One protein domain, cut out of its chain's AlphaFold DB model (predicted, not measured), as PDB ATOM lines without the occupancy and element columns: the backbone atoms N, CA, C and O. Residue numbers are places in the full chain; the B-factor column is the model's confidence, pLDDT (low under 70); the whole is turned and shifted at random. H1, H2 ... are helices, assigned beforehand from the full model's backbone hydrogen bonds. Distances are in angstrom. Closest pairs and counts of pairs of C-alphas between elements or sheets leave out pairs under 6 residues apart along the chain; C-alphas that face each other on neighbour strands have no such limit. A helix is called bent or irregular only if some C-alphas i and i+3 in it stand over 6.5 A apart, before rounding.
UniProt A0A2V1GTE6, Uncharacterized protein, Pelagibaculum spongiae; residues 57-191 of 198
ATOM      1  N   THR A  57      15.561 -14.426  29.816       91.56
ATOM      2  CA  THR A  57      15.532 -15.426  28.748       91.56
ATOM      3  C   THR A  57      16.948 -15.764  28.319       91.56
ATOM      4  O   THR A  57      17.885 -14.981  28.519       91.56
ATOM      5  N   GLU A  58      17.098 -16.909  27.667       95.06
ATOM      6  CA  GLU A  58      18.290 -17.181  26.875       95.06
ATOM      7  C   GLU A  58      18.461 -16.064  25.820       95.06
ATOM      8  O   GLU A  58      17.462 -15.601  25.246       95.06
ATOM      9  N   PRO A  59      19.680 -15.535  25.601       91.81
ATOM     10  CA  PRO A  59      19.929 -14.600  24.512       91.81
ATOM     11  C   PRO A  59      19.758 -15.327  23.169       91.81
ATOM     12  O   PRO A  59      20.541 -16.211  22.845       91.81
ATOM     13  N   GLY A  60      18.752 -14.948  22.373       93.31
ATOM     14  CA  GLY A  60      18.559 -15.534  21.039       93.31
ATOM     15  C   GLY A  60      19.754 -15.295  20.105       93.31
ATOM     16  O   GLY A  60      20.457 -14.292  20.247       93.31
ATOM     17  N   GLU A  61      19.953 -16.187  19.132       94.94
ATOM     18  CA  GLU A  61      21.121 -16.204  18.234       94.94
ATOM     19  C   GLU A  61      21.385 -14.835  17.579       94.94
ATOM     20  O   GLU A  61      22.470 -14.283  17.764       94.94
ATOM     21  N   ASP A  62      20.372 -14.201  16.970       94.81
ATOM     22  CA  ASP A  62      20.466 -12.852  16.381       94.81
ATOM     23  C   ASP A  62      21.059 -11.793  17.335       94.81
ATOM     24  O   ASP A  62      21.681 -10.816  16.912       94.81
ATOM     25  N   ARG A  63      20.807 -11.935  18.643       94.06
ATOM     26  CA  ARG A  63      21.271 -11.008  19.683       94.06
ATOM     27  C   ARG A  63      22.756 -11.206  19.964       94.06
ATOM     28  O   ARG A  63      23.499 -10.230  20.073       94.06
ATOM     29  N   ILE A  64      23.176 -12.467  20.042       96.25
ATOM     30  CA  ILE A  64      24.578 -12.859  20.177       96.25
ATOM     31  C   ILE A  64      25.346 -12.426  18.924       96.25
ATOM     32  O   ILE A  64      26.418 -11.838  19.050       96.25
ATOM     33  N   GLU A  65      24.787 -12.612  17.724       97.06
ATOM     34  CA  GLU A  65      25.398 -12.151  16.474       97.06
ATOM     35  C   GLU A  65      25.604 -10.631  16.442       97.06
ATOM     36  O   GLU A  65      26.700 -10.177  16.109       97.06
ATOM     37  N   ARG A  66      24.602  -9.830  16.837       96.69
ATOM     38  CA  ARG A  66      24.750  -8.364  16.921       96.69
ATOM     39  C   ARG A  66      25.849  -7.952  17.899       96.69
ATOM     40  O   ARG A  66      26.659  -7.087  17.563       96.69
ATOM     41  N   TYR A  67      25.935  -8.600  19.062       96.88
ATOM     42  CA  TYR A  67      27.015  -8.352  20.021       96.88
ATOM     43  C   TYR A  67      28.385  -8.759  19.459       96.88
ATOM     44  O   TYR A  67      29.331  -7.979  19.530       96.88
ATOM     45  N   GLN A  68      28.497  -9.920  18.806       97.75
ATOM     46  CA  GLN A  68      29.727 -10.351  18.132       97.75
ATOM     47  C   GLN A  68      30.165  -9.385  17.022       97.75
ATOM     48  O   GLN A  68      31.359  -9.123  16.870       97.75
ATOM     49  N   GLN A  69      29.226  -8.867  16.226       97.81
ATOM     50  CA  GLN A  69      29.500  -7.870  15.189       97.81
ATOM     51  C   GLN A  69      30.006  -6.562  15.812       97.81
ATOM     52  O   GLN A  69      31.037  -6.046  15.379       97.81
ATOM     53  N   HIS A  70      29.347  -6.079  16.870       97.56
ATOM     54  CA  HIS A  70      29.777  -4.898  17.625       97.56
ATOM     55  C   HIS A  70      31.187  -5.070  18.205       97.56
ATOM     56  O   HIS A  70      32.056  -4.237  17.951       97.56
ATOM     57  N   LEU A  71      31.445  -6.186  18.900       97.88
ATOM     58  CA  LEU A  71      32.759  -6.530  19.455       97.88
ATOM     59  C   LEU A  71      33.851  -6.510  18.377       97.88
ATOM     60  O   LEU A  71      34.883  -5.873  18.570       97.88
ATOM     61  N   LYS A  72      33.626  -7.146  17.219       97.81
ATOM     62  CA  LYS A  72      34.605  -7.170  16.118       97.81
ATOM     63  C   LYS A  72      35.000  -5.764  15.656       97.81
ATOM     64  O   LYS A  72      36.181  -5.554  15.393       97.81
ATOM     65  N   VAL A  73      34.044  -4.831  15.592       97.75
ATOM     66  CA  VAL A  73      34.278  -3.432  15.197       97.75
ATOM     67  C   VAL A  73      35.035  -2.660  16.279       97.75
ATOM     68  O   VAL A  73      36.047  -2.029  15.977       97.75
ATOM     69  N   ILE A  74      34.588  -2.714  17.541       97.06
ATOM     70  CA  ILE A  74      35.239  -1.940  18.612       97.06
ATOM     71  C   ILE A  74      36.622  -2.480  18.983       97.06
ATOM     72  O   ILE A  74      37.464  -1.697  19.412       97.06
ATOM     73  N   ILE A  75      36.880  -3.779  18.801       96.75
ATOM     74  CA  ILE A  75      38.201  -4.368  19.054       96.75
ATOM     75  C   ILE A  75      39.201  -3.912  17.990       96.75
ATOM     76  O   ILE A  75      40.294  -3.482  18.347       96.75
ATOM     77  N   ASP A  76      38.825  -3.925  16.707       95.12
ATOM     78  CA  ASP A  76      39.699  -3.427  15.636       95.12
ATOM     79  C   ASP A  76      40.019  -1.943  15.808       95.12
ATOM     80  O   ASP A  76      41.182  -1.544  15.715       95.12
ATOM     81  N   GLN A  77      39.005  -1.134  16.118       94.44
ATOM     82  CA  GLN A  77      39.203   0.291  16.355       94.44
ATOM     83  C   GLN A  77      40.035   0.544  17.623       94.44
ATOM     84  O   GLN A  77      40.964   1.338  17.576       94.44
ATOM     85  N   GLY A  78      39.782  -0.167  18.726       93.62
ATOM     86  CA  GLY A  78      40.517   0.021  19.982       93.62
ATOM     87  C   GLY A  78      41.982  -0.422  19.928       93.62
ATOM     88  O   GLY A  78      42.834   0.233  20.524       93.62
ATOM     89  N   ILE A  79      42.303  -1.480  19.172       92.00
ATOM     90  CA  ILE A  79      43.694  -1.877  18.889       92.00
ATOM     91  C   ILE A  79      44.389  -0.812  18.032       92.00
ATOM     92  O   ILE A  79      45.542  -0.465  18.295       92.00
ATOM     93  N   LEU A  80      43.697  -0.276  17.021       91.06
ATOM     94  CA  LEU A  80      44.220   0.787  16.162       91.06
ATOM     95  C   LEU A  80      44.445   2.093  16.938       91.06
ATOM     96  O   LEU A  80      45.462   2.747  16.728       91.06
ATOM     97  N   ASP A  81      43.526   2.453  17.833       89.94
ATOM     98  CA  ASP A  81      43.626   3.633  18.690       89.94
ATOM     99  C   ASP A  81      44.774   3.481  19.694       89.94
ATOM    100  O   ASP A  81      45.627   4.361  19.761       89.94
ATOM    101  N   TYR A  82      44.882   2.334  20.380       86.19
ATOM    102  CA  TYR A  82      46.022   2.023  21.253       86.19
ATOM    103  C   TYR A  82      47.362   2.112  20.503       86.19
ATOM    104  O   TYR A  82      48.301   2.734  20.985       86.19
ATOM    105  N   SER A  83      47.430   1.576  19.280       84.88
ATOM    106  CA  SER A  83      48.640   1.615  18.440       84.88
ATOM    107  C   SER A  83      49.025   3.023  17.955       84.88
ATOM    108  O   SER A  83      50.097   3.191  17.378       84.88
ATOM    109  N   ARG A  84      48.149   4.022  18.131       84.75
ATOM    110  CA  ARG A  84      48.384   5.439  17.797       84.75
ATOM    111  C   ARG A  84      48.742   6.293  19.011       84.75
ATOM    112  O   ARG A  84      49.058   7.467  18.832       84.75
ATOM    113  N   LEU A  85      48.672   5.741  20.222       75.81
ATOM    114  CA  LEU A  85      49.138   6.421  21.423       75.81
ATOM    115  C   LEU A  85      50.672   6.417  21.405       75.81
ATOM    116  O   LEU A  85      51.307   5.400  21.677       75.81
ATOM    117  N   GLU A  86      51.263   7.555  21.037       55.97
ATOM    118  CA  GLU A  86      52.706   7.791  21.149       55.97
ATOM    119  C   GLU A  86      53.150   7.547  22.609       55.97
ATOM    120  O   GLU A  86      52.558   8.131  23.523       55.97
ATOM    121  N   PRO A  87      54.191   6.729  22.863       53.16
ATOM    122  CA  PRO A  87      54.561   6.300  24.218       53.16
ATOM    123  C   PRO A  87      55.115   7.416  25.123       53.16
ATOM    124  O   PRO A  87      55.373   7.161  26.295       53.16
ATOM    125  N   ASP A  88      55.310   8.627  24.593       47.53
ATOM    126  CA  ASP A  88      55.898   9.783  25.291       47.53
ATOM    127  C   ASP A  88      54.867  10.887  25.607       47.53
ATOM    128  O   ASP A  88      55.223  11.944  26.119       47.53
ATOM    129  N   ASN A  89      53.581  10.676  25.286       42.28
ATOM    130  CA  ASN A  89      52.546  11.710  25.426       42.28
ATOM    131  C   ASN A  89      51.257  11.202  26.096       42.28
ATOM    132  O   ASN A  89      50.153  11.646  25.779       42.28
ATOM    133  N   THR A  90      51.394  10.274  27.049       45.75
ATOM    134  CA  THR A  90      50.311   9.860  27.952       45.75
ATOM    135  C   THR A  90      50.028  10.933  29.009       45.75
ATOM    136  O   THR A  90      50.197  10.702  30.209       45.75
ATOM    137  N   GLU A  91      49.539  12.098  28.581       41.75
ATOM    138  CA  GLU A  91      48.554  12.787  29.411       41.75
ATOM    139  C   GLU A  91      47.327  11.875  29.459       41.75
ATOM    140  O   GLU A  91      46.642  11.659  28.455       41.75
ATOM    141  N   VAL A  92      47.102  11.262  30.620       44.44
ATOM    142  CA  VAL A  92      45.903  10.470  30.877       44.44
ATOM    143  C   VAL A  92      44.728  11.440  30.829       44.44
ATOM    144  O   VAL A  92      44.508  12.201  31.770       44.44
ATOM    145  N   ILE A  93      43.996  11.449  29.712       40.75
ATOM    146  CA  ILE A  93      42.734  12.183  29.602       40.75
ATOM    147  C   ILE A  93      41.681  11.395  30.389       40.75
ATOM    148  O   ILE A  93      40.858  10.669  29.827       40.75
ATOM    149  N   ASP A  94      41.749  11.532  31.714       40.28
ATOM    150  CA  ASP A  94      40.677  11.198  32.648       40.28
ATOM    151  C   ASP A  94      39.521  12.191  32.436       40.28
ATOM    152  O   ASP A  94      39.287  13.098  33.233       40.28
ATOM    153  N   ASP A  95      38.775  12.011  31.341       39.44
ATOM    154  CA  ASP A  95      37.484  12.688  31.122       39.44
ATOM    155  C   ASP A  95      36.414  12.233  32.140       39.44
ATOM    156  O   ASP A  95      35.334  12.820  32.219       39.44
ATOM    157  N   ASP A  96      36.709  11.202  32.937       41.25
ATOM    158  CA  ASP A  96      35.972  10.842  34.146       41.25
ATOM    159  C   ASP A  96      36.947  10.158  35.128       41.25
ATOM    160  O   ASP A  96      37.467   9.087  34.798       41.25
ATOM    161  N   PRO A  97      37.265  10.750  36.298       35.91
ATOM    162  CA  PRO A  97      38.232  10.163  37.216       35.91
ATOM    163  C   PRO A  97      37.701   8.829  37.736       35.91
ATOM    164  O   PRO A  97      36.650   8.773  38.383       35.91
ATOM    165  N   ALA A  98      38.457   7.755  37.506       41.50
ATOM    166  CA  ALA A  98      38.194   6.473  38.138       41.50
ATOM    167  C   ALA A  98      38.238   6.662  39.661       41.50
ATOM    168  O   ALA A  98      39.305   6.813  40.256       41.50
ATOM    169  N   ILE A  99      37.064   6.696  40.297       42.00
ATOM    170  CA  ILE A  99      36.972   6.816  41.749       42.00
ATOM    171  C   ILE A  99      37.620   5.562  42.335       42.00
ATOM    172  O   ILE A  99      37.084   4.462  42.168       42.00
ATOM    173  N   GLU A 100      38.748   5.729  43.034       40.97
ATOM    174  CA  GLU A 100      39.323   4.690  43.889       40.97
ATOM    175  C   GLU A 100      38.297   4.345  44.975       40.97
ATOM    176  O   GLU A 100      38.193   4.981  46.025       40.97
ATOM    177  N   THR A 101      37.460   3.361  44.664       42.25
ATOM    178  CA  THR A 101      36.407   2.871  45.537       42.25
ATOM    179  C   THR A 101      37.007   1.810  46.439       42.25
ATOM    180  O   THR A 101      37.474   0.768  45.981       42.25
ATOM    181  N   ASP A 102      36.997   2.069  47.746       44.09
ATOM    182  CA  ASP A 102      37.233   1.007  48.720       44.09
ATOM    183  C   ASP A 102      36.195  -0.113  48.493       44.09
ATOM    184  O   ASP A 102      35.069   0.156  48.063       44.09
ATOM    185  N   GLY A 103      36.560  -1.374  48.748       41.00
ATOM    186  CA  GLY A 103      35.714  -2.530  48.421       41.00
ATOM    187  C   GLY A 103      34.291  -2.453  48.994       41.00
ATOM    188  O   GLY A 103      33.352  -2.951  48.379       41.00
ATOM    189  N   PHE A 104      34.108  -1.756  50.117       40.56
ATOM    190  CA  PHE A 104      32.805  -1.494  50.720       40.56
ATOM    191  C   PHE A 104      31.915  -0.561  49.881       40.56
ATOM    192  O   PHE A 104      30.702  -0.769  49.798       40.56
ATOM    193  N   LEU A 105      32.498   0.446  49.220       47.12
ATOM    194  CA  LEU A 105      31.782   1.282  48.254       47.12
ATOM    195  C   LEU A 105      31.370   0.454  47.034       47.12
ATOM    196  O   LEU A 105      30.228   0.557  46.593       47.12
ATOM    197  N   THR A 106      32.258  -0.408  46.531       51.75
ATOM    198  CA  THR A 106      31.970  -1.313  45.405       51.75
ATOM    199  C   THR A 106      30.774  -2.222  45.695       51.75
ATOM    200  O   THR A 106      29.860  -2.303  44.872       51.75
ATOM    201  N   ASP A 107      30.714  -2.833  46.882       51.47
ATOM    202  CA  ASP A 107      29.577  -3.661  47.306       51.47
ATOM    203  C   ASP A 107      28.275  -2.844  47.414       51.47
ATOM    204  O   ASP A 107      27.241  -3.241  46.868       51.47
ATOM    205  N   ALA A 108      28.318  -1.660  48.036       53.47
ATOM    206  CA  ALA A 108      27.153  -0.776  48.147       53.47
ATOM    207  C   ALA A 108      26.637  -0.297  46.773       53.47
ATOM    208  O   ALA A 108      25.427  -0.170  46.561       53.47
ATOM    209  N   PHE A 109      27.531  -0.069  45.808       55.94
ATOM    210  CA  PHE A 109      27.156   0.263  44.436       55.94
ATOM    211  C   PHE A 109      26.573  -0.930  43.667       55.94
ATOM    212  O   PHE A 109      25.640  -0.742  42.880       55.94
ATOM    213  N   ILE A 110      27.053  -2.155  43.912       56.16
ATOM    214  CA  ILE A 110      26.439  -3.381  43.380       56.16
ATOM    215  C   ILE A 110      25.014  -3.524  43.933       56.16
ATOM    216  O   ILE A 110      24.083  -3.721  43.147       56.16
ATOM    217  N   GLU A 111      24.812  -3.335  45.244       56.88
ATOM    218  CA  GLU A 111      23.474  -3.314  45.850       56.88
ATOM    219  C   GLU A 111      22.574  -2.264  45.174       56.88
ATOM    220  O   GLU A 111      21.510  -2.619  44.661       56.88
ATOM    221  N   LEU A 112      23.014  -1.005  45.053       58.62
ATOM    222  CA  LEU A 112      22.255   0.063  44.381       58.62
ATOM    223  C   LEU A 112      21.889  -0.277  42.923       58.62
ATOM    224  O   LEU A 112      20.747  -0.054  42.498       58.62
ATOM    225  N   CYS A 113      22.808  -0.888  42.170       55.06
ATOM    226  CA  CYS A 113      22.535  -1.386  40.821       55.06
ATOM    227  C   CYS A 113      21.432  -2.460  40.809       55.06
ATOM    228  O   CYS A 113      20.554  -2.425  39.937       55.06
ATOM    229  N   THR A 114      21.428  -3.385  41.779       57.38
ATOM    230  CA  THR A 114      20.400  -4.442  41.874       57.38
ATOM    231  C   THR A 114      19.011  -3.901  42.226       57.38
ATOM    232  O   THR A 114      18.009  -4.431  41.745       57.38
ATOM    233  N   LEU A 115      18.921  -2.811  42.996       60.66
ATOM    234  CA  LEU A 115      17.644  -2.186  43.357       60.66
ATOM    235  C   LEU A 115      16.981  -1.509  42.150       60.66
ATOM    236  O   LEU A 115      15.770  -1.627  41.944       60.66
ATOM    237  N   CYS A 116      17.794  -0.861  41.315       58.41
ATOM    238  CA  CYS A 116      17.400  -0.277  40.032       58.41
ATOM    239  C   CYS A 116      17.073  -1.361  38.978       58.41
ATOM    240  O   CYS A 116      16.283  -1.137  38.056       58.41
ATOM    241  N   LYS A 117      17.665  -2.559  39.128       60.69
ATOM    242  CA  LYS A 117      17.707  -3.629  38.114       60.69
ATOM    243  C   LYS A 117      18.158  -3.099  36.752       60.69
ATOM    244  O   LYS A 117      17.497  -3.312  35.741       60.69
ATOM    245  N   GLY A 118      19.262  -2.354  36.727       60.81
ATOM    246  CA  GLY A 118      19.889  -1.940  35.470       60.81
ATOM    247  C   GLY A 118      19.008  -1.073  34.561       60.81
ATOM    248  O   GLY A 118      18.977  -1.289  33.351       60.81
ATOM    249  N   SER A 119      18.324  -0.050  35.089       66.06
ATOM    250  CA  SER A 119      17.634   0.929  34.227       66.06
ATOM    251  C   SER A 119      18.586   1.670  33.272       66.06
ATOM    252  O   SER A 119      18.136   2.142  32.237       66.06
ATOM    253  N   CYS A 120      19.882   1.775  33.583       68.88
ATOM    254  CA  CYS A 120      20.908   2.272  32.656       68.88
ATOM    255  C   CYS A 120      21.329   1.222  31.607       68.88
ATOM    256  O   CYS A 120      21.779   1.571  30.513       68.88
ATOM    257  N   CYS A 121      21.147  -0.066  31.918       74.88
ATOM    258  CA  CYS A 121      21.419  -1.192  31.029       74.88
ATOM    259  C   CYS A 121      20.355  -1.333  29.929       74.88
ATOM    260  O   CYS A 121      20.677  -1.855  28.866       74.88
ATOM    261  N   SER A 122      19.123  -0.841  30.127       73.56
ATOM    262  CA  SER A 122      18.093  -0.824  29.070       73.56
ATOM    263  C   SER A 122      18.530  -0.025  27.837       73.56
ATOM    264  O   SER A 122      18.321  -0.467  26.711       73.56
ATOM    265  N   GLY A 123      19.243   1.088  28.039       73.56
ATOM    266  CA  GLY A 123      19.838   1.886  26.963       73.56
ATOM    267  C   GLY A 123      21.125   1.311  26.355       73.56
ATOM    268  O   GLY A 123      21.697   1.956  25.485       73.56
ATOM    269  N   ALA A 124      21.609   0.154  26.821       78.88
ATOM    270  CA  ALA A 124      22.858  -0.468  26.360       78.88
ATOM    271  C   ALA A 124      22.650  -1.601  25.339       78.88
ATOM    272  O   ALA A 124      23.606  -1.997  24.672       78.88
ATOM    273  N   ALA A 125      21.430  -2.153  25.280       85.31
ATOM    274  CA  ALA A 125      20.996  -3.214  24.368       85.31
ATOM    275  C   ALA A 125      22.086  -4.280  24.089       85.31
ATOM    276  O   ALA A 125      22.723  -4.807  25.003       85.31
ATOM    277  N   ASP A 126      22.339  -4.580  22.819       87.31
ATOM    278  CA  ASP A 126      23.270  -5.634  22.407       87.31
ATOM    279  C   ASP A 126      24.707  -5.118  22.214       87.31
ATOM    280  O   ASP A 126      25.526  -5.799  21.612       87.31
ATOM    281  N   HIS A 127      25.023  -3.914  22.709       86.81
ATOM    282  CA  HIS A 127      26.355  -3.301  22.617       86.81
ATOM    283  C   HIS A 127      26.991  -2.998  23.988       86.81
ATOM    284  O   HIS A 127      28.137  -2.555  24.050       86.81
ATOM    285  N   ALA A 128      26.265  -3.223  25.093       87.25
ATOM    286  CA  ALA A 128      26.751  -3.147  26.478       87.25
ATOM    287  C   ALA A 128      27.470  -1.830  26.868       87.25
ATOM    288  O   ALA A 128      28.321  -1.810  27.758       87.25
ATOM    289  N   HIS A 129      27.147  -0.720  26.187       89.00
ATOM    290  CA  HIS A 129      27.884   0.563  26.227       89.00
ATOM    291  C   HIS A 129      29.390   0.475  25.892       89.00
ATOM    292  O   HIS A 129      30.102   1.470  26.028       89.00
ATOM    293  N   LEU A 130      29.881  -0.675  25.417       92.12
ATOM    294  CA  LEU A 130      31.282  -0.886  25.052       92.12
ATOM    295  C   LEU A 130      31.639  -0.064  23.809       92.12
ATOM    296  O   LEU A 130      30.880  -0.022  22.838       92.12
ATOM    297  N   LYS A 131      32.811   0.571  23.831       93.94
ATOM    298  CA  LYS A 131      33.348   1.396  22.737       93.94
ATOM    299  C   LYS A 131      34.804   1.018  22.466       93.94
ATOM    300  O   LYS A 131      35.425   0.351  23.289       93.94
ATOM    301  N   ALA A 132      35.369   1.507  21.361       94.62
ATOM    302  CA  ALA A 132      36.791   1.335  21.039       94.62
ATOM    303  C   ALA A 132      37.710   1.721  22.212       94.62
ATOM    304  O   ALA A 132      38.606   0.965  22.573       94.62
ATOM    305  N   GLN A 133      37.389   2.827  22.894       91.19
ATOM    306  CA  GLN A 133      38.142   3.301  24.054       91.19
ATOM    307  C   GLN A 133      38.067   2.363  25.276       91.19
ATOM    308  O   GLN A 133      38.995   2.303  26.072       91.19
ATOM    309  N   THR A 134      37.002   1.561  25.417       92.06
ATOM    310  CA  THR A 134      36.962   0.494  26.435       92.06
ATOM    311  C   THR A 134      38.017  -0.573  26.140       92.06
ATOM    312  O   THR A 134      38.649  -1.086  27.058       92.06
ATOM    313  N   ILE A 135      38.249  -0.872  24.859       94.25
ATOM    314  CA  ILE A 135      39.252  -1.851  24.436       94.25
ATOM    315  C   ILE A 135      40.672  -1.278  24.534       94.25
ATOM    316  O   ILE A 135      41.552  -1.972  25.036       94.25
ATOM    317  N   SER A 136      40.914  -0.024  24.131       90.81
ATOM    318  CA  SER A 136      42.240   0.596  24.298       90.81
ATOM    319  C   SER A 136      42.634   0.693  25.772       90.81
ATOM    320  O   SER A 136      43.774   0.391  26.117       90.81
ATOM    321  N   ASN A 137      41.692   1.043  26.656       87.56
ATOM    322  CA  ASN A 137      41.933   1.110  28.098       87.56
ATOM    323  C   ASN A 137      42.223  -0.276  28.688       87.56
ATOM    324  O   ASN A 137      43.177  -0.417  29.450       87.56
ATOM    325  N   LEU A 138      41.472  -1.306  28.274       90.69
ATOM    326  CA  LEU A 138      41.755  -2.691  28.651       90.69
ATOM    327  C   LEU A 138      43.175  -3.109  28.239       90.69
ATOM    328  O   LEU A 138      43.881  -3.700  29.046       90.69
ATOM    329  N   ILE A 139      43.616  -2.779  27.019       89.50
ATOM    330  CA  ILE A 139      44.973  -3.100  26.545       89.50
ATOM    331  C   ILE A 139      46.036  -2.336  27.355       89.50
ATOM    332  O   ILE A 139      47.017  -2.948  27.769       89.50
ATOM    333  N   MET A 140      45.833  -1.042  27.642       86.19
ATOM    334  CA  MET A 140      46.756  -0.239  28.468       86.19
ATOM    335  C   MET A 140      46.946  -0.795  29.887       86.19
ATOM    336  O   MET A 140      48.023  -0.652  30.458       86.19
ATOM    337  N   GLN A 141      45.917  -1.423  30.462       83.31
ATOM    338  CA  GLN A 141      45.954  -1.956  31.827       83.31
ATOM    339  C   GLN A 141      46.657  -3.323  31.948       83.31
ATOM    340  O   GLN A 141      46.961  -3.751  33.062       83.31
ATOM    341  N   GLN A 142      46.938  -4.020  30.840       81.88
ATOM    342  CA  GLN A 142      47.594  -5.333  30.870       81.88
ATOM    343  C   GLN A 142      49.120  -5.197  30.928       81.88
ATOM    344  O   GLN A 142      49.781  -4.917  29.931       81.88
ATOM    345  N   GLN A 143      49.685  -5.443  32.112       59.12
ATOM    346  CA  GLN A 143      51.110  -5.233  32.399       59.12
ATOM    347  C   GLN A 143      52.061  -6.237  31.717       59.12
ATOM    348  O   GLN A 143      53.242  -5.936  31.578       59.12
ATOM    349  N   ASP A 144      51.565  -7.407  31.293       56.47
ATOM    350  CA  ASP A 144      52.394  -8.572  30.915       56.47
ATOM    351  C   ASP A 144      52.293  -8.975  29.423       56.47
ATOM    352  O   ASP A 144      52.739 -10.047  29.012       56.47
ATOM    353  N   GLY A 145      51.710  -8.110  28.586       60.78
ATOM    354  CA  GLY A 145      51.666  -8.281  27.131       60.78
ATOM    355  C   GLY A 145      50.342  -7.854  26.501       60.78
ATOM    356  O   GLY A 145      49.269  -8.031  27.075       60.78
ATOM    357  N   ALA A 146      50.411  -7.309  25.284       71.69
ATOM    358  CA  ALA A 146      49.228  -6.875  24.550       71.69
ATOM    359  C   ALA A 146      48.309  -8.068  24.228       71.69
ATOM    360  O   ALA A 146      48.700  -8.988  23.502       71.69
ATOM    361  N   LEU A 147      47.074  -8.032  24.739       85.75
ATOM    362  CA  LEU A 147      46.047  -9.019  24.406       85.75
ATOM    363  C   LEU A 147      45.801  -9.033  22.894       85.75
ATOM    364  O   LEU A 147      45.575  -7.994  22.269       85.75
ATOM    365  N   THR A 148      45.794 -10.222  22.297       90.56
ATOM    366  CA  THR A 148      45.440 -10.369  20.883       90.56
ATOM    367  C   THR A 148      43.955 -10.089  20.655       90.56
ATOM    368  O   THR A 148      43.119 -10.323  21.529       90.56
ATOM    369  N   ARG A 149      43.600  -9.678  19.427       94.12
ATOM    370  CA  ARG A 149      42.205  -9.507  18.975       94.12
ATOM    371  C   ARG A 149      41.292 -10.664  19.404       94.12
ATOM    372  O   ARG A 149      40.171 -10.418  19.840       94.12
ATOM    373  N   GLN A 150      41.766 -11.903  19.256       95.25
ATOM    374  CA  GLN A 150      40.984 -13.097  19.571       95.25
ATOM    375  C   GLN A 150      40.787 -13.258  21.084       95.25
ATOM    376  O   GLN A 150      39.655 -13.424  21.517       95.25
ATOM    377  N   GLN A 151      41.842 -13.089  21.891       94.75
ATOM    378  CA  GLN A 151      41.731 -13.141  23.356       94.75
ATOM    379  C   GLN A 151      40.753 -12.094  23.898       94.75
ATOM    380  O   GLN A 151      39.946 -12.410  24.764       94.75
ATOM    381  N   ILE A 152      40.777 -10.863  23.371       95.25
ATOM    382  CA  ILE A 152      39.817  -9.824  23.773       95.25
ATOM    383  C   ILE A 152      38.390 -10.249  23.402       95.25
ATOM    384  O   ILE A 152      37.484 -10.126  24.218       95.25
ATOM    385  N   PHE A 153      38.180 -10.771  22.192       97.31
ATOM    386  CA  PHE A 153      36.866 -11.231  21.741       97.31
ATOM    387  C   PHE A 153      36.316 -12.367  22.620       97.31
ATOM    388  O   PHE A 153      35.178 -12.284  23.084       97.31
ATOM    389  N   ASP A 154      37.142 -13.371  22.917       97.00
ATOM    390  CA  ASP A 154      36.772 -14.520  23.749       97.00
ATOM    391  C   ASP A 154      36.464 -14.090  25.196       97.00
ATOM    392  O   ASP A 154      35.435 -14.490  25.745       97.00
ATOM    393  N   LEU A 155      37.257 -13.172  25.772       95.25
ATOM    394  CA  LEU A 155      37.014 -12.588  27.102       95.25
ATOM    395  C   LEU A 155      35.625 -11.947  27.246       95.25
ATOM    396  O   LEU A 155      35.069 -11.976  28.343       95.25
ATOM    397  N   TYR A 156      35.061 -11.371  26.179       96.88
ATOM    398  CA  TYR A 156      33.701 -10.820  26.195       96.88
ATOM    399  C   TYR A 156      32.625 -11.883  25.926       96.88
ATOM    400  O   TYR A 156      31.567 -11.842  26.561       96.88
ATOM    401  N   LEU A 157      32.875 -12.851  25.034       96.69
ATOM    402  CA  LEU A 157      31.913 -13.925  24.752       96.69
ATOM    403  C   LEU A 157      31.710 -14.868  25.941       96.69
ATOM    404  O   LEU A 157      30.572 -15.218  26.246       96.69
ATOM    405  N   GLU A 158      32.770 -15.202  26.676       96.75
ATOM    406  CA  GLU A 158      32.692 -16.000  27.909       96.75
ATOM    407  C   GLU A 158      31.887 -15.331  29.041       96.75
ATOM    408  O   GLU A 158      31.652 -15.947  30.082       96.75
ATOM    409  N   LYS A 159      31.504 -14.056  28.887       95.44
ATOM    410  CA  LYS A 159      30.689 -13.294  29.850       95.44
ATOM    411  C   LYS A 159      29.284 -12.997  29.321       95.44
ATOM    412  O   LYS A 159      28.573 -12.167  29.898       95.44
ATOM    413  N   ILE A 160      28.861 -13.664  28.246       95.31
ATOM    414  CA  ILE A 160      27.443 -13.782  27.896       95.31
ATOM    415  C   ILE A 160      26.823 -14.802  28.867       95.31
ATOM    416  O   ILE A 160      27.269 -15.948  28.905       95.31
ATOM    417  N   PRO A 161      25.834 -14.414  29.690       93.00
ATOM    418  CA  PRO A 161      25.195 -15.334  30.620       93.00
ATOM    419  C   PRO A 161      24.202 -16.254  29.893       93.00
ATOM    420  O   PRO A 161      23.544 -15.824  28.946       93.00
ATOM    421  N   GLU A 162      24.015 -17.477  30.405       94.62
ATOM    422  CA  GLU A 162      22.973 -18.416  29.939       94.62
ATOM    423  C   GLU A 162      21.577 -17.774  29.932       94.62
ATOM    424  O   GLU A 162      20.770 -18.021  29.044       94.62
ATOM    425  N   LEU A 163      21.301 -16.920  30.923       92.50
ATOM    426  CA  LEU A 163      20.069 -16.152  31.040       92.50
ATOM    427  C   LEU A 163      20.393 -14.668  31.204       92.50
ATOM    428  O   LEU A 163      21.113 -14.262  32.119       92.50
ATOM    429  N   SER A 164      19.800 -13.854  30.341       90.38
ATOM    430  CA  SER A 164      19.960 -12.402  30.307       90.38
ATOM    431  C   SER A 164      18.604 -11.713  30.431       90.38
ATOM    432  O   SER A 164      17.571 -12.272  30.061       90.38
ATOM    433  N   ILE A 165      18.592 -10.488  30.943       86.75
ATOM    434  CA  ILE A 165      17.364  -9.702  31.060       86.75
ATOM    435  C   ILE A 165      16.951  -9.177  29.673       86.75
ATOM    436  O   ILE A 165      17.761  -8.603  28.932       86.75
ATOM    437  N   THR A 166      15.682  -9.399  29.317       84.38
ATOM    438  CA  THR A 166      15.080  -8.929  28.060       84.38
ATOM    439  C   THR A 166      15.039  -7.401  28.004       84.38
ATOM    440  O   THR A 166      14.976  -6.738  29.033       84.38
ATOM    441  N   ASN A 167      15.098  -6.821  26.797       81.56
ATOM    442  CA  ASN A 167      15.099  -5.361  26.589       81.56
ATOM    443  C   ASN A 167      16.184  -4.608  27.397       81.56
ATOM    444  O   ASN A 167      15.991  -3.469  27.826       81.56
ATOM    445  N   SER A 168      17.327  -5.265  27.615       85.00
ATOM    446  CA  SER A 168      18.434  -4.768  28.430       85.00
ATOM    447  C   SER A 168      19.800  -5.092  27.819       85.00
ATOM    448  O   SER A 168      19.886  -5.639  26.719       85.00
ATOM    449  N   CYS A 169      20.872  -4.757  28.537       89.00
ATOM    450  CA  CYS A 169      22.237  -5.141  28.184       89.00
ATOM    451  C   CYS A 169      22.348  -6.670  28.045       89.00
ATOM    452  O   CYS A 169      21.841  -7.393  28.905       89.00
ATOM    453  N   ILE A 170      23.039  -7.174  27.019       92.50
ATOM    454  CA  ILE A 170      23.251  -8.624  26.843       92.50
ATOM    455  C   ILE A 170      23.944  -9.285  28.052       92.50
ATOM    456  O   ILE A 170      23.610 -10.410  28.409       92.50
ATOM    457  N   ASN A 171      24.824  -8.564  28.753       90.81
ATOM    458  CA  ASN A 171      25.517  -9.056  29.951       90.81
ATOM    459  C   ASN A 171      24.735  -8.832  31.268       90.81
ATOM    460  O   ASN A 171      25.298  -9.020  32.345       90.81
ATOM    461  N   HIS A 172      23.476  -8.382  31.241       86.12
ATOM    462  CA  HIS A 172      22.714  -8.061  32.456       86.12
ATOM    463  C   HIS A 172      21.875  -9.250  32.952       86.12
ATOM    464  O   HIS A 172      21.060  -9.807  32.218       86.12
ATOM    465  N   THR A 173      22.066  -9.614  34.222       84.50
ATOM    466  CA  THR A 173      21.435 -10.751  34.915       84.50
ATOM    467  C   THR A 173      20.640 -10.282  36.138       84.50
ATOM    468  O   THR A 173      20.801  -9.153  36.604       84.50
ATOM    469  N   ASN A 174      19.850 -11.170  36.750       76.75
ATOM    470  CA  ASN A 174      19.179 -10.890  38.028       76.75
ATOM    471  C   ASN A 174      20.124 -10.605  39.216       76.75
ATOM    472  O   ASN A 174      19.649 -10.114  40.239       76.75
ATOM    473  N   LYS A 175      21.426 -10.896  39.099       73.19
ATOM    474  CA  LYS A 175      22.463 -10.596  40.104       73.19
ATOM    475  C   LYS A 175      23.293  -9.348  39.763       73.19
ATOM    476  O   LYS A 175      24.240  -9.042  40.475       73.19
ATOM    477  N   GLY A 176      22.957  -8.634  38.685       74.75
ATOM    478  CA  GLY A 176      23.736  -7.509  38.160       74.75
ATOM    479  C   GLY A 176      24.471  -7.856  36.863       74.75
ATOM    480  O   GLY A 176      24.023  -8.703  36.087       74.75
ATOM    481  N   CYS A 177      25.579  -7.169  36.585       83.50
ATOM    482  CA  CYS A 177      26.331  -7.341  35.340       83.50
ATOM    483  C   CYS A 177      27.259  -8.568  35.394       83.50
ATOM    484  O   CYS A 177      28.044  -8.700  36.330       83.50
ATOM    485  N   ALA A 178      27.204  -9.421  34.367       87.81
ATOM    486  CA  ALA A 178      28.083 -10.579  34.185       87.81
ATOM    487  C   ALA A 178      29.524 -10.196  33.787       87.81
ATOM    488  O   ALA A 178      30.440 -10.999  33.957       87.81
ATOM    489  N   LEU A 179      29.743  -8.971  33.290       86.81
ATOM    490  CA  LEU A 179      31.092  -8.432  33.100       86.81
ATOM    491  C   LEU A 179      31.677  -7.998  34.461       86.81
ATOM    492  O   LEU A 179      30.987  -7.283  35.204       86.81
ATOM    493  N   PRO A 180      32.933  -8.357  34.792       84.06
ATOM    494  CA  PRO A 180      33.677  -7.745  35.896       84.06
ATOM    495  C   PRO A 180      33.946  -6.255  35.614       84.06
ATOM    496  O   PRO A 180      33.817  -5.816  34.473       84.06
ATOM    497  N   SER A 181      34.314  -5.483  36.642       79.56
ATOM    498  CA  SER A 181      34.618  -4.037  36.560       79.56
ATOM    499  C   SER A 181      35.517  -3.672  35.380       79.56
ATOM    500  O   SER A 181      35.218  -2.751  34.625       79.56
ATOM    501  N   ASP A 182      36.571  -4.454  35.184       82.50
ATOM    502  CA  ASP A 182      37.681  -4.127  34.287       82.50
ATOM    503  C   ASP A 182      37.326  -4.400  32.809       82.50
ATOM    504  O   ASP A 182      38.000  -3.938  31.894       82.50
ATOM    505  N   LEU A 183      36.222  -5.124  32.572       88.69
ATOM    506  CA  LEU A 183      35.630  -5.358  31.249       88.69
ATOM    507  C   LEU A 183      34.362  -4.515  31.012       88.69
ATOM    508  O   LEU A 183      33.683  -4.680  30.000       88.69
ATOM    509  N   ARG A 184      33.983  -3.626  31.937       87.44
ATOM    510  CA  ARG A 184      32.845  -2.714  31.752       87.44
ATOM    511  C   ARG A 184      33.292  -1.433  31.054       87.44
ATOM    512  O   ARG A 184      34.416  -0.967  31.202       87.44
ATOM    513  N   SER A 185      32.367  -0.815  30.322       86.19
ATOM    514  CA  SER A 185      32.572   0.546  29.819       86.19
ATOM    515  C   SER A 185      32.646   1.558  30.969       86.19
ATOM    516  O   SER A 185      32.040   1.345  32.021       86.19
ATOM    517  N   ALA A 186      33.303   2.702  30.742       79.62
ATOM    518  CA  ALA A 186      33.324   3.812  31.699       79.62
ATOM    519  C   ALA A 186      31.905   4.207  32.150       79.62
ATOM    520  O   ALA A 186      31.640   4.263  33.339       79.62
ATOM    521  N   VAL A 187      30.938   4.307  31.225       76.06
ATOM    522  CA  VAL A 187      29.517   4.604  31.533       76.06
ATOM    523  C   VAL A 187      28.901   3.621  32.544       76.06
ATOM    524  O   VAL A 187      28.054   4.001  33.355       76.06
ATOM    525  N   CYS A 188      29.306   2.350  32.497       76.00
ATOM    526  CA  CYS A 188      28.859   1.325  33.438       76.00
ATOM    527  C   CYS A 188      29.587   1.385  34.791       76.00
ATOM    528  O   CYS A 188      28.988   0.995  35.790       76.00
ATOM    529  N   ASN A 189      30.834   1.863  34.829       73.75
ATOM    530  CA  ASN A 189      31.631   2.003  36.052       73.75
ATOM    531  C   ASN A 189      31.372   3.334  36.784       73.75
ATOM    532  O   ASN A 189      31.326   3.342  38.007       73.75
ATOM    533  N   SER A 190      31.073   4.420  36.068       64.69
ATOM    534  CA  SER A 190      30.690   5.735  36.615       64.69
ATOM    535  C   SER A 190      29.219   5.819  37.056       64.69
ATOM    536  O   SER A 190      28.654   6.906  37.160       64.69
ATOM    537  N   TYR A 191      28.565   4.670  37.258       58.66
ATOM    538  CA  TYR A 191      27.194   4.531  37.760       58.66
ATOM    539  C   TYR A 191      26.190   5.533  37.173       58.66
ATOM    540  O   TYR A 191      25.541   6.273  37.913       58.66
TER     541      TYR A 191
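AT A GLANCE: This is residues 57 to 191 of the 198 residues of an uncharacterized protein of Pelagibaculum spongiae (UniProt A0A2V1GTE6). One long helix, H1, makes a beam along one side, and three shorter helices, H3, H4 and H5, pack on it: H3 on its first half, H4 crossing it toward its last residues, and H5 slanting beside it. Across the domain from H1, H2 makes the far side and touches no helix; between these two sides lie the small helix H6 and much of the long unnamed stretch of residues 158 to 185, while the link from H1 to H2 swings wide, with residues 86 to 94 sticking out. The printed part has 135 residues with six named helices, H1 to H6 in order along the chain, and no named strand. The class is all helix, though under half of the residues, 65 of 135, are in named helices. The whole is compact, with a radius of gyration of the C-alphas of 15.3 A and spans of 46 by 36 by 24 A.

IN THESE COORDINATES: The printed part begins at Thr 57, and H1 follows as residues 61 to 82, from C-alpha 61 at (21.121, -16.204, 18.234) to C-alpha 82 at (46.022, 2.023, 21.253), 31.0 A. Residues 83 to 102 hold no named element. H2 is residues 103 to 116, 20.3 A from first to last C-alpha, beginning at C-alpha 103 at (35.714, -2.530, 48.421). H3 is residues 122 to 127, and it is irregular: C-alphas 123 and 126 are 9.4 A apart, against about 5 A in a regular helix. H4 is residues 132 to 141, 14.5 A long, and H5 is residues 149 to 157, 12.6 A long. After residues 158 to 185, with no named element, H6 takes residues 186 to 189 and ends at C-alpha 189 at (31.631, 2.003, 36.052).

HOW THE PARTS SIT: H1 touches H3, H4 and H5. With residues 63 to 71 alone it touches H3, about perpendicular at 77 degrees; the closest C-alphas are those of Tyr 67 and Asp 126, 5.2 A apart. With residues 73 to 82 alone H1 touches H4, with 22 pairs of C-alphas within 8 A. The closest are those of Gly 78 and Ala 132, 4.1 A apart, and the two helices run the same way at a steep tilt of 61 degrees. H1 and H5 touch and run opposite ways at a steep tilt of 40 degrees, with their closest C-alphas, those of Ile 75 and Arg 149, 6.5 A apart. H4 and H5 are only just apart, with their closest C-alphas at 8.0 A. H4 and H6 are close but not clearly touching; the closest C-alphas, those of Thr 134 and Ala 186, are 7.2 A apart. H2 and H6 touch no helix. In the long stretch after H5, residues 172 to 173 pair with residues 176 to 177, antiparallel. Every O i to N i+4 pair is within hydrogen-bond range in H1, H2, H4 and H5; H3 has 0 of 2, and 1 of 3 of its O i to N i+3 pairs, and H6 is too short for an O i to N i+4 pair.

THE WHOLE: The two C-alphas farthest apart in the domain are those of Thr 57 and Asp 88, 47.7 A. Without residues 86 to 94, which stand free, the body of 126 residues spans 40 by 38 by 23 A. The printed part has no cut. The links from H1 to H2, with 20 residues, and from H5 to H6, with 28 residues, are long; those from H2 to H3 and from H3 to H4 are tight, and that from H4 to H5 is short. The mean pLDDT of the printed part is 77.8, with 40 residues under 70: residues 86 to 120, 143 to 145 and 190 to 191. H2 has a mean pLDDT of 53.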